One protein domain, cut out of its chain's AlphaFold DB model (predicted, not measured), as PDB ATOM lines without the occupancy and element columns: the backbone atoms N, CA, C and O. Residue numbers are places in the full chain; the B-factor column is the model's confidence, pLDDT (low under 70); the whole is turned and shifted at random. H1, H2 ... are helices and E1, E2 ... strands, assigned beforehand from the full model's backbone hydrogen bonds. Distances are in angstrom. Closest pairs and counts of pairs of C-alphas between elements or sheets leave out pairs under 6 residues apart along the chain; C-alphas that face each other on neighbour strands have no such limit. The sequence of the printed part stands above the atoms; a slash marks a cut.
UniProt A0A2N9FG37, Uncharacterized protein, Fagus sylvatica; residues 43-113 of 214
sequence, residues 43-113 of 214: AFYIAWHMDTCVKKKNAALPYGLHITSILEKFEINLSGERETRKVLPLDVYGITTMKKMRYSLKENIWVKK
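What this domain is: This is residues 43 to 113 of the 214 residues of an uncharacterized protein of Fagus sylvatica (UniProt A0A2N9FG37). This is a loose, open arrangement of two separate parts: a pair of helices, H1 and H2, loosely side by side and running opposite ways, and a small head in which the short helix H3 is followed by a strand hairpin, E1 and E2. A long stretch with no named element, residues 74 to 94, loops from one part to the other, and its residues 77 to 94 stick out free. The printed part has 71 residues, with three named helices and then two named strands in the order H1, H2, H3, E1, E2; the sheet is E1 - E2, antiparallel, and the class is mixed, helices and strands. The whole is loose, with a radius of gyration of the C-alphas of 14.3 A and spans of 35 by 30 by 25 A.

Where its parts are: Find C-alpha 43 at (-38.985, -6.471, -19.005); from there H1 runs through residues 43 to 54, 16.7 A from first to last C-alpha. Go on to C-alpha 63 at (-48.422, -2.055, -23.015), where H2 begins; it holds residues 63 to 73 and is 15.1 A long. H3 follows at residues 95 to 100, 8.7 A long. Then come E1, residues 103 to 106, 9.4 A, and E2, residues 109 to 112, 9.9 A, which ends with C-alpha 112 at (-56.426, 9.887, -31.235).

How they stand to each other: Look first at H1 and H2, which are close but not clearly touching: their closest C-alphas, those of Ile 46 and Tyr 63, are 6.6 A apart. They run opposite ways at a shallow tilt of 30 degrees. H1 is apart from H3, E1 and E2, and so is H2. At H3, the closest C-alphas to E1 are those of Met 98 and Ser 104, 7.2 A apart; to E2 they are those of Met 98 and Trp 110, 7.9 A apart. E1 and E2 form an antiparallel hairpin, with N 104 and O 111 within hydrogen-bond range at 2.8 A, as are N 109 and O 106 at 2.8 A. In H1, H2 and H3 every O i to N i+4 pair is within hydrogen-bond range.

The domain as a whole: The two C-alphas farthest apart, those of Phe 44 and Glu 107, are 37.0 A from each other. The printed part has no cut. The link from H2 to H3 is long, with 21 residues; H1 to H2 is a short link of 8, and the links from H3 to E1 and from E1 to E2 are tight, with 2 residues each. Residues 54 to 59 stand free, as do residues 69 to 75, of which 69 to 73 belong to H2. The mean pLDDT of the printed part is 74.4, and the model's confidence is under 70 at residues 53 to 54, 56 to 62, 78 to 85 and 89 to 91.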
ATOM      1  N   ALA A  43     -38.990  -5.296 -18.138       75.88
ATOM      2  CA  ALA A  43     -38.985  -6.471 -19.005       75.88
ATOM      3  C   ALA A  43     -39.989  -7.521 -18.512       75.88
ATOM      4  O   ALA A  43     -40.782  -8.036 -19.304       75.88
ATOM      5  N   PHE A  44     -40.021  -7.770 -17.200       79.00
ATOM      6  CA  PHE A  44     -41.017  -8.643 -16.581       79.00
ATOM      7  C   PHE A  44     -42.445  -8.120 -16.789       79.00
ATOM      8  O   PHE A  44     -43.332  -8.881 -17.174       79.00
ATOM      9  N   TYR A  45     -42.666  -6.816 -16.604       79.12
ATOM     10  CA  TYR A  45     -43.977  -6.191 -16.797       79.12
ATOM     11  C   TYR A  45     -44.492  -6.334 -18.238       79.12
ATOM     12  O   TYR A  45     -45.659  -6.673 -18.454       79.12
ATOM     13  N   ILE A  46     -43.619  -6.135 -19.231       79.75
ATOM     14  CA  ILE A  46     -43.952  -6.324 -20.649       79.75
ATOM     15  C   ILE A  46     -44.295  -7.793 -20.925       79.75
ATOM     16  O   ILE A  46     -45.355  -8.070 -21.485       79.75
ATOM     17  N   ALA A  47     -43.453  -8.734 -20.489       79.38
ATOM     18  CA  ALA A  47     -43.661 -10.167 -20.713       79.38
ATOM     19  C   ALA A  47     -44.958 -10.683 -20.066       79.38
ATOM     20  O   ALA A  47     -45.728 -11.408 -20.701       79.38
ATOM     21  N   TRP A  48     -45.252 -10.252 -18.837       80.06
ATOM     22  CA  TRP A  48     -46.497 -10.562 -18.131       80.06
ATOM     23  C   TRP A  48     -47.734 -10.073 -18.896       80.06
ATOM     24  O   TRP A  48     -48.725 -10.796 -19.065       80.06
ATOM     25  N   HIS A  49     -47.683  -8.841 -19.409       72.81
ATOM     26  CA  HIS A  49     -48.761  -8.291 -20.227       72.81
ATOM     27  C   HIS A  49     -48.902  -9.004 -21.579       72.81
ATOM     28  O   HIS A  49     -50.024  -9.184 -22.052       72.81
ATOM     29  N   MET A  50     -47.808  -9.459 -22.192       74.88
ATOM     30  CA  MET A  50     -47.863 -10.256 -23.422       74.88
ATOM     31  C   MET A  50     -48.536 -11.616 -23.186       74.88
ATOM     32  O   MET A  50     -49.467 -11.959 -23.915       74.88
ATOM     33  N   ASP A  51     -48.161 -12.349 -22.132       78.25
ATOM     34  CA  ASP A  51     -48.761 -13.653 -21.787       78.25
ATOM     35  C   ASP A  51     -50.270 -13.548 -21.502       78.25
ATOM     36  O   ASP A  51     -51.086 -14.328 -22.003       78.25
ATOM     37  N   THR A  52     -50.680 -12.530 -20.745       71.31
ATOM     38  CA  THR A  52     -52.102 -12.295 -20.443       71.31
ATOM     39  C   THR A  52     -52.931 -11.936 -21.673       71.31
ATOM     40  O   THR A  52     -54.131 -12.228 -21.708       71.31
ATOM     41  N   CYS A  53     -52.320 -11.341 -22.696       65.94
ATOM     42  CA  CYS A  53     -53.026 -10.960 -23.911       65.94
ATOM     43  C   CYS A  53     -53.068 -12.059 -24.974       65.94
ATOM     44  O   CYS A  53     -54.069 -12.146 -25.676       65.94
ATOM     45  N   VAL A  54     -52.080 -12.960 -25.046       66.38
ATOM     46  CA  VAL A  54     -52.161 -14.176 -25.889       66.38
ATOM     47  C   VAL A  54     -53.392 -15.017 -25.528       66.38
ATOM     48  O   VAL A  54     -54.025 -15.627 -26.389       66.38
ATOM     49  N   LYS A  55     -53.798 -14.987 -24.254       73.44
ATOM     50  CA  LYS A  55     -54.995 -15.675 -23.751       73.44
ATOM     51  C   LYS A  55     -56.311 -15.015 -24.196       73.44
ATOM     52  O   LYS A  55     -57.364 -15.639 -24.082       73.44
ATOM     53  N   LYS A  56     -56.287 -13.781 -24.720       68.38
ATOM     54  CA  LYS A  56     -57.468 -13.024 -25.163       68.38
ATOM     55  C   LYS A  56     -57.438 -12.817 -26.680       68.38
ATOM     56  O   LYS A  56     -56.651 -12.034 -27.200       68.38
ATOM     57  N   LYS A  57     -58.349 -13.466 -27.410       61.59
ATOM     58  CA  LYS A  57     -58.499 -13.234 -28.856       61.59
ATOM     59  C   LYS A  57     -58.975 -11.794 -29.099       61.59
ATOM     60  O   LYS A  57     -59.999 -11.395 -28.553       61.59
ATOM     61  N   ASN A  58     -58.253 -11.042 -29.933       60.06
ATOM     62  CA  ASN A  58     -58.595  -9.687 -30.402       60.06
ATOM     63  C   ASN A  58     -58.519  -8.541 -29.371       60.06
ATOM     64  O   ASN A  58     -59.086  -7.474 -29.613       60.06
ATOM     65  N   ALA A  59     -57.821  -8.712 -28.245       60.12
ATOM     66  CA  ALA A  59     -57.601  -7.609 -27.309       60.12
ATOM     67  C   ALA A  59     -56.448  -6.707 -27.782       60.12
ATOM     68  O   ALA A  59     -55.344  -7.184 -28.039       60.12
ATOM     69  N   ALA A  60     -56.700  -5.397 -27.878       62.78
ATOM     70  CA  ALA A  60     -55.642  -4.418 -28.104       62.78
ATOM     71  C   ALA A  60     -54.677  -4.423 -26.912       62.78
ATOM     72  O   ALA A  60     -55.109  -4.421 -25.758       62.78
ATOM     73  N   LEU A  61     -53.377  -4.443 -27.198       63.03
ATOM     74  CA  LEU A  61     -52.336  -4.545 -26.186       63.03
ATOM     75  C   LEU A  61     -52.075  -3.158 -25.573       63.03
ATOM     76  O   LEU A  61     -51.571  -2.277 -26.271       63.03
ATOM     77  N   PRO A  62     -52.373  -2.927 -24.282       65.69
ATOM     78  CA  PRO A  62     -52.207  -1.608 -23.676       65.69
ATOM     79  C   PRO A  62     -50.757  -1.319 -23.257       65.69
ATOM     80  O   PRO A  62     -50.500  -0.248 -22.714       65.69
ATOM     81  N   TYR A  63     -49.800  -2.236 -23.489       72.19
ATOM     82  CA  TYR A  63     -48.422  -2.055 -23.015       72.19
ATOM     83  C   TYR A  63     -47.791  -0.785 -23.580       72.19
ATOM     84  O   TYR A  63     -47.109  -0.092 -22.841       72.19
ATOM     85  N   GLY A  64     -48.065  -0.434 -24.845       70.12
ATOM     86  CA  GLY A  64     -47.539   0.791 -25.449       70.12
ATOM     87  C   GLY A  64     -47.953   2.024 -24.650       70.12
ATOM     88  O   GLY A  64     -47.101   2.826 -24.292       70.12
ATOM     89  N   LEU A  65     -49.234   2.099 -24.272       73.31
ATOM     90  CA  LEU A  65     -49.778   3.188 -23.465       73.31
ATOM     91  C   LEU A  65     -49.174   3.205 -22.053       73.31
ATOM     92  O   LEU A  65     -48.733   4.252 -21.589       73.31
ATOM     93  N   HIS A  66     -49.108   2.047 -21.387       72.62
ATOM     94  CA  HIS A  66     -48.543   1.947 -20.039       72.62
ATOM     95  C   HIS A  66     -47.057   2.325 -20.010       72.62
ATOM     96  O   HIS A  66     -46.643   3.085 -19.141       72.62
ATOM     97  N   ILE A  67     -46.265   1.843 -20.973       77.88
ATOM     98  CA  ILE A  67     -44.845   2.179 -21.099       77.88
ATOM     99  C   ILE A  67     -44.693   3.676 -21.354       77.88
ATOM    100  O   ILE A  67     -43.949   4.323 -20.627       77.88
ATOM    101  N   THR A  68     -45.430   4.254 -22.308       73.12
ATOM    102  CA  THR A  68     -45.333   5.697 -22.581       73.12
ATOM    103  C   THR A  68     -45.684   6.540 -21.359       73.12
ATOM    104  O   THR A  68     -44.953   7.475 -21.057       73.12
ATOM    105  N   SER A  69     -46.722   6.173 -20.599       74.25
ATOM    106  CA  SER A  69     -47.101   6.892 -19.375       74.25
ATOM    107  C   SER A  69     -46.066   6.756 -18.255       74.25
ATOM    108  O   SER A  69     -45.873   7.692 -17.482       74.25
ATOM    109  N   ILE A  70     -45.382   5.612 -18.156       79.56
ATOM    110  CA  ILE A  70     -44.264   5.424 -17.220       79.56
ATOM    111  C   ILE A  70     -43.097   6.325 -17.632       79.56
ATOM    112  O   ILE A  70     -42.607   7.096 -16.812       79.56
ATOM    113  N   LEU A  71     -42.678   6.263 -18.897       81.62
ATOM    114  CA  LEU A  71     -41.562   7.062 -19.409       81.62
ATOM    115  C   LEU A  71     -41.815   8.566 -19.238       81.62
ATOM    116  O   LEU A  71     -40.911   9.289 -18.829       81.62
ATOM    117  N   GLU A  72     -43.050   9.011 -19.475       77.50
ATOM    118  CA  GLU A  72     -43.489  10.393 -19.262       77.50
ATOM    119  C   GLU A  72     -43.437  10.794 -17.781       77.50
ATOM    120  O   GLU A  72     -42.836  11.811 -17.445       77.50
ATOM    121  N   LYS A  73     -43.986   9.974 -16.873       80.44
ATOM    122  CA  LYS A  73     -43.983  10.248 -15.426       80.44
ATOM    123  C   LYS A  73     -42.572  10.361 -14.842       80.44
ATOM    124  O   LYS A  73     -42.371  11.102 -13.883       80.44
ATOM    125  N   PHE A  74     -41.623   9.602 -15.381       79.75
ATOM    126  CA  PHE A  74     -40.227   9.618 -14.943       79.75
ATOM    127  C   PHE A  74     -39.345  10.580 -15.752       79.75
ATOM    128  O   PHE A  74     -38.132  10.577 -15.551       79.75
ATOM    129  N   GLU A  75     -39.929  11.383 -16.651       79.81
ATOM    130  CA  GLU A  75     -39.219  12.335 -17.520       79.81
ATOM    131  C   GLU A  75     -38.016  11.698 -18.242       79.81
ATOM    132  O   GLU A  75     -36.955  12.306 -18.415       79.81
ATOM    133  N   ILE A  76     -38.161  10.435 -18.657       77.12
ATOM    134  CA  ILE A  76     -37.080   9.698 -19.308       77.12
ATOM    135  C   ILE A  76     -36.849  10.311 -20.687       77.12
ATOM    136  O   ILE A  76     -37.689  10.230 -21.584       77.12
ATOM    137  N   ASN A  77     -35.684  10.930 -20.858       72.94
ATOM    138  CA  ASN A  77     -35.337  11.577 -22.109       72.94
ATOM    139  C   ASN A  77     -34.917  10.544 -23.167       72.94
ATOM    140  O   ASN A  77     -33.797  10.032 -23.150       72.94
ATOM    141  N   LEU A  78     -35.811  10.285 -24.120       69.69
ATOM    142  CA  LEU A  78     -35.577   9.389 -25.256       69.69
ATOM    143  C   LEU A  78     -34.884  10.080 -26.442       69.69
ATOM    144  O   LEU A  78     -34.583   9.428 -27.435       69.69
ATOM    145  N   SER A  79     -34.584  11.386 -26.374       67.69
ATOM    146  CA  SER A  79     -34.022  12.146 -27.506       67.69
ATOM    147  C   SER A  79     -32.628  11.678 -27.943       67.69
ATOM    148  O   SER A  79     -32.133  12.102 -28.986       67.69
ATOM    149  N   GLY A  80     -31.957  10.872 -27.114       60.00
ATOM    150  CA  GLY A  80     -30.656  10.270 -27.400       60.00
ATOM    151  C   GLY A  80     -30.730   8.857 -27.980       60.00
ATOM    152  O   GLY A  80     -29.702   8.354 -28.441       60.00
ATOM    153  N   GLU A  81     -31.904   8.214 -27.972       67.06
ATOM    154  CA  GLU A  81     -32.057   6.900 -28.586       67.06
ATOM    155  C   GLU A  81     -31.965   7.034 -30.100       67.06
ATOM    156  O   GLU A  81     -32.710   7.762 -30.756       67.06
ATOM    157  N   ARG A  82     -30.986   6.334 -30.665       61.22
ATOM    158  CA  ARG A  82     -30.836   6.229 -32.108       61.22
ATOM    159  C   ARG A  82     -31.604   5.007 -32.554       61.22
ATOM    160  O   ARG A  82     -31.393   3.918 -32.029       61.22
ATOM    161  N   GLU A  83     -32.447   5.190 -33.556       63.97
ATOM    162  CA  GLU A  83     -33.164   4.109 -34.216       63.97
ATOM    163  C   GLU A  83     -32.135   3.233 -34.955       63.97
ATOM    164  O   GLU A  83     -31.708   3.515 -36.074       63.97
ATOM    165  N   THR A  84     -31.610   2.219 -34.262       64.38
ATOM    166  CA  THR A  84     -30.513   1.367 -34.758       64.38
ATOM    167  C   THR A  84     -30.988   0.340 -35.782       64.38
ATOM    168  O   THR A  84     -30.173  -0.241 -36.502       64.38
ATOM    169  N   ARG A  85     -32.305   0.137 -35.888       68.00
ATOM    170  CA  ARG A  85     -32.946  -0.794 -36.812       68.00
ATOM    171  C   ARG A  85     -33.941  -0.045 -37.690       68.00
ATOM    172  O   ARG A  85     -34.698   0.786 -37.207       68.00
ATOM    173  N   LYS A  86     -33.960  -0.373 -38.984       74.31
ATOM    174  CA  LYS A  86     -35.009   0.104 -39.890       74.31
ATOM    175  C   LYS A  86     -36.354  -0.470 -39.445       74.31
ATOM    176  O   LYS A  86     -36.455  -1.686 -39.290       74.31
ATOM    177  N   VAL A  87     -37.349   0.401 -39.294       71.12
ATOM    178  CA  VAL A  87     -38.739   0.030 -39.006       71.12
ATOM    179  C   VAL A  87     -39.218  -0.963 -40.065       71.12
ATOM    180  O   VAL A  87     -39.196  -0.663 -41.264       71.12
ATOM    181  N   LEU A  88     -39.608  -2.163 -39.641       70.94
ATOM    182  CA  LEU A  88     -40.217  -3.147 -40.521       70.94
ATOM    183  C   LEU A  88     -41.713  -2.850 -40.675       70.94
ATOM    184  O   LEU A  88     -42.334  -2.313 -39.761       70.94
ATOM    185  N   PRO A  89     -42.348  -3.271 -41.782       65.25
ATOM    186  CA  PRO A  89     -43.799  -3.164 -41.934       65.25
ATOM    187  C   PRO A  89     -44.599  -3.846 -40.810       65.25
ATOM    188  O   PRO A  89     -45.730  -3.454 -40.553       65.25
ATOM    189  N   LEU A  90     -44.013  -4.842 -40.132       66.81
ATOM    190  CA  LEU A  90     -44.606  -5.508 -38.966       66.81
ATOM    191  C   LEU A  90     -44.573  -4.657 -37.685       66.81
ATOM    192  O   LEU A  90     -45.361  -4.904 -36.777       66.81
ATOM    193  N   ASP A  91     -43.672  -3.676 -37.615       56.34
ATOM    194  CA  ASP A  91     -43.508  -2.784 -36.463       56.34
ATOM    195  C   ASP A  91     -44.507  -1.609 -36.514       56.34
ATOM    196  O   ASP A  91     -44.652  -0.858 -35.550       56.34
ATOM    197  N   VAL A  92     -45.208  -1.443 -37.642       72.62
ATOM    198  CA  VAL A  92     -46.176  -0.369 -37.878       72.62
ATOM    199  C   VAL A  92     -47.588  -0.927 -37.787       72.62
ATOM    200  O   VAL A  92     -47.962  -1.862 -38.494       72.62
ATOM    201  N   TYR A  93     -48.421  -0.311 -36.952       78.38
ATOM    202  CA  TYR A  93     -49.839  -0.641 -36.933       78.38
ATOM    203  C   TYR A  93     -50.493  -0.314 -38.279       78.38
ATOM    204  O   TYR A  93     -50.442   0.815 -38.767       78.38
ATOM    205  N   GLY A  94     -51.162  -1.313 -38.858       80.88
ATOM    206  CA  GLY A  94     -51.968  -1.127 -40.057       80.88
ATOM    207  C   GLY A  94     -53.128  -0.152 -39.829       80.88
ATOM    208  O   GLY A  94     -53.617   0.021 -38.711       80.88
ATOM    209  N   ILE A  95     -53.613   0.446 -40.919       82.38
ATOM    210  CA  ILE A  95     -54.715   1.425 -40.923       82.38
ATOM    211  C   ILE A  95     -55.948   0.898 -40.171       82.38
ATOM    212  O   ILE A  95     -56.575   1.632 -39.409       82.38
ATOM    213  N   THR A  96     -56.285  -0.380 -40.354       77.94
ATOM    214  CA  THR A  96     -57.421  -1.036 -39.689       77.94
ATOM    215  C   THR A  96     -57.240  -1.108 -38.174       77.94
ATOM    216  O   THR A  96     -58.169  -0.801 -37.428       77.94
ATOM    217  N   THR A  97     -56.038  -1.448 -37.703       79.12
ATOM    218  CA  THR A  97     -55.702  -1.466 -36.273       79.12
ATOM    219  C   THR A  97     -55.754  -0.063 -35.680       79.12
ATOM    220  O   THR A  97     -56.373   0.133 -34.636       79.12
ATOM    221  N   MET A  98     -55.206   0.930 -36.382       85.88
ATOM    222  CA  MET A  98     -55.254   2.329 -35.949       85.88
ATOM    223  C   MET A  98     -56.696   2.835 -35.816       85.88
ATOM    224  O   MET A  98     -57.052   3.415 -34.790       85.88
ATOM    225  N   LYS A  99     -57.567   2.532 -36.788       82.50
ATOM    226  CA  LYS A  99     -59.004   2.848 -36.713       82.50
ATOM    227  C   LYS A  99     -59.692   2.158 -35.530       82.50
ATOM    228  O   LYS A  99     -60.409   2.822 -34.784       82.50
ATOM    229  N   LYS A 100     -59.434   0.862 -35.298       78.19
ATOM    230  CA  LYS A 100     -59.970   0.114 -34.138       78.19
ATOM    231  C   LYS A 100     -59.553   0.729 -32.801       78.19
ATOM    232  O   LYS A 100     -60.331   0.727 -31.852       78.19
ATOM    233  N   MET A 101     -58.356   1.303 -32.736       78.44
ATOM    234  CA  MET A 101     -57.845   2.018 -31.563       78.44
ATOM    235  C   MET A 101     -58.353   3.465 -31.456       78.44
ATOM    236  O   MET A 101     -57.884   4.215 -30.600       78.44
ATOM    237  N   ARG A 102     -59.322   3.859 -32.294       83.12
ATOM    238  CA  ARG A 102     -59.887   5.212 -32.386       83.12
ATOM    239  C   ARG A 102     -58.864   6.269 -32.797       83.12
ATOM    240  O   ARG A 102     -58.974   7.415 -32.388       83.12
ATOM    241  N   TYR A 103     -57.882   5.922 -33.624       84.00
ATOM    242  CA  TYR A 103     -57.006   6.901 -34.265       84.00
ATOM    243  C   TYR A 103     -57.519   7.249 -35.664       84.00
ATOM    244  O   TYR A 103     -58.075   6.421 -36.385       84.00
ATOM    245  N   SER A 104     -57.312   8.503 -36.056       85.19
ATOM    246  CA  SER A 104     -57.615   9.029 -37.385       85.19
ATOM    247  C   SER A 104     -56.356   9.594 -38.019       85.19
ATOM    248  O   SER A 104     -55.578  10.264 -37.345       85.19
ATOM    249  N   LEU A 105     -56.149   9.308 -39.301       84.81
ATOM    250  CA  LEU A 105     -55.034   9.862 -40.053       84.81
ATOM    251  C   LEU A 105     -55.418  11.271 -40.517       84.81
ATOM    252  O   LEU A 105     -56.345  11.428 -41.311       84.81
ATOM    253  N   LYS A 106     -54.725  12.289 -40.011       84.94
ATOM    254  CA  LYS A 106     -54.859  13.690 -40.422       84.94
ATOM    255  C   LYS A 106     -53.494  14.170 -40.879       84.94
ATOM    256  O   LYS A 106     -52.549  14.088 -40.108       84.94
ATOM    257  N   GLU A 107     -53.383  14.630 -42.124       81.50
ATOM    258  CA  GLU A 107     -52.123  15.186 -42.650       81.50
ATOM    259  C   GLU A 107     -50.921  14.233 -42.463       81.50
ATOM    260  O   GLU A 107     -49.835  14.639 -42.066       81.50
ATOM    261  N   ASN A 108     -51.129  12.933 -42.718       79.25
ATOM    262  CA  ASN A 108     -50.160  11.849 -42.488       79.25
ATOM    263  C   ASN A 108     -49.737  11.618 -41.023       79.25
ATOM    264  O   ASN A 108     -48.815  10.846 -40.764       79.25
ATOM    265  N   ILE A 109     -50.434  12.217 -40.060       80.25
ATOM    266  CA  ILE A 109     -50.211  12.036 -38.626       80.25
ATOM    267  C   ILE A 109     -51.421  11.323 -38.017       80.25
ATOM    268  O   ILE A 109     -52.574  11.679 -38.262       80.25
ATOM    269  N   TRP A 110     -51.175  10.291 -37.212       83.75
ATOM    270  CA  TRP A 110     -52.237   9.590 -36.495       83.75
ATOM    271  C   TRP A 110     -52.627  10.347 -35.226       83.75
ATOM    272  O   TRP A 110     -51.841  10.459 -34.289       83.75
ATOM    273  N   VAL A 111     -53.867  10.828 -35.175       83.69
ATOM    274  CA  VAL A 111     -54.431  11.577 -34.045       83.69
ATOM    275  C   VAL A 111     -55.516  10.745 -33.371       83.69
ATOM    276  O   VAL A 111     -56.436  10.263 -34.040       83.69
ATOM    277  N   LYS A 112     -55.422  10.584 -32.047       84.25
ATOM    278  CA  LYS A 112     -56.426   9.887 -31.235       84.25
ATOM    279  C   LYS A 112     -57.734  10.683 -31.256       84.25
ATOM    280  O   LYS A 112     -57.733  11.875 -30.966       84.25
ATOM    281  N   LYS A 113     -58.838  10.043 -31.634       82.88
ATOM    282  CA  LYS A 113     -60.181  10.603 -31.489       82.88
ATOM    283  C   LYS A 113     -60.572  10.478 -30.020       82.88
ATOM    284  O   LYS A 113     -60.722   9.367 -29.505       82.88
TER     285      LYS A 113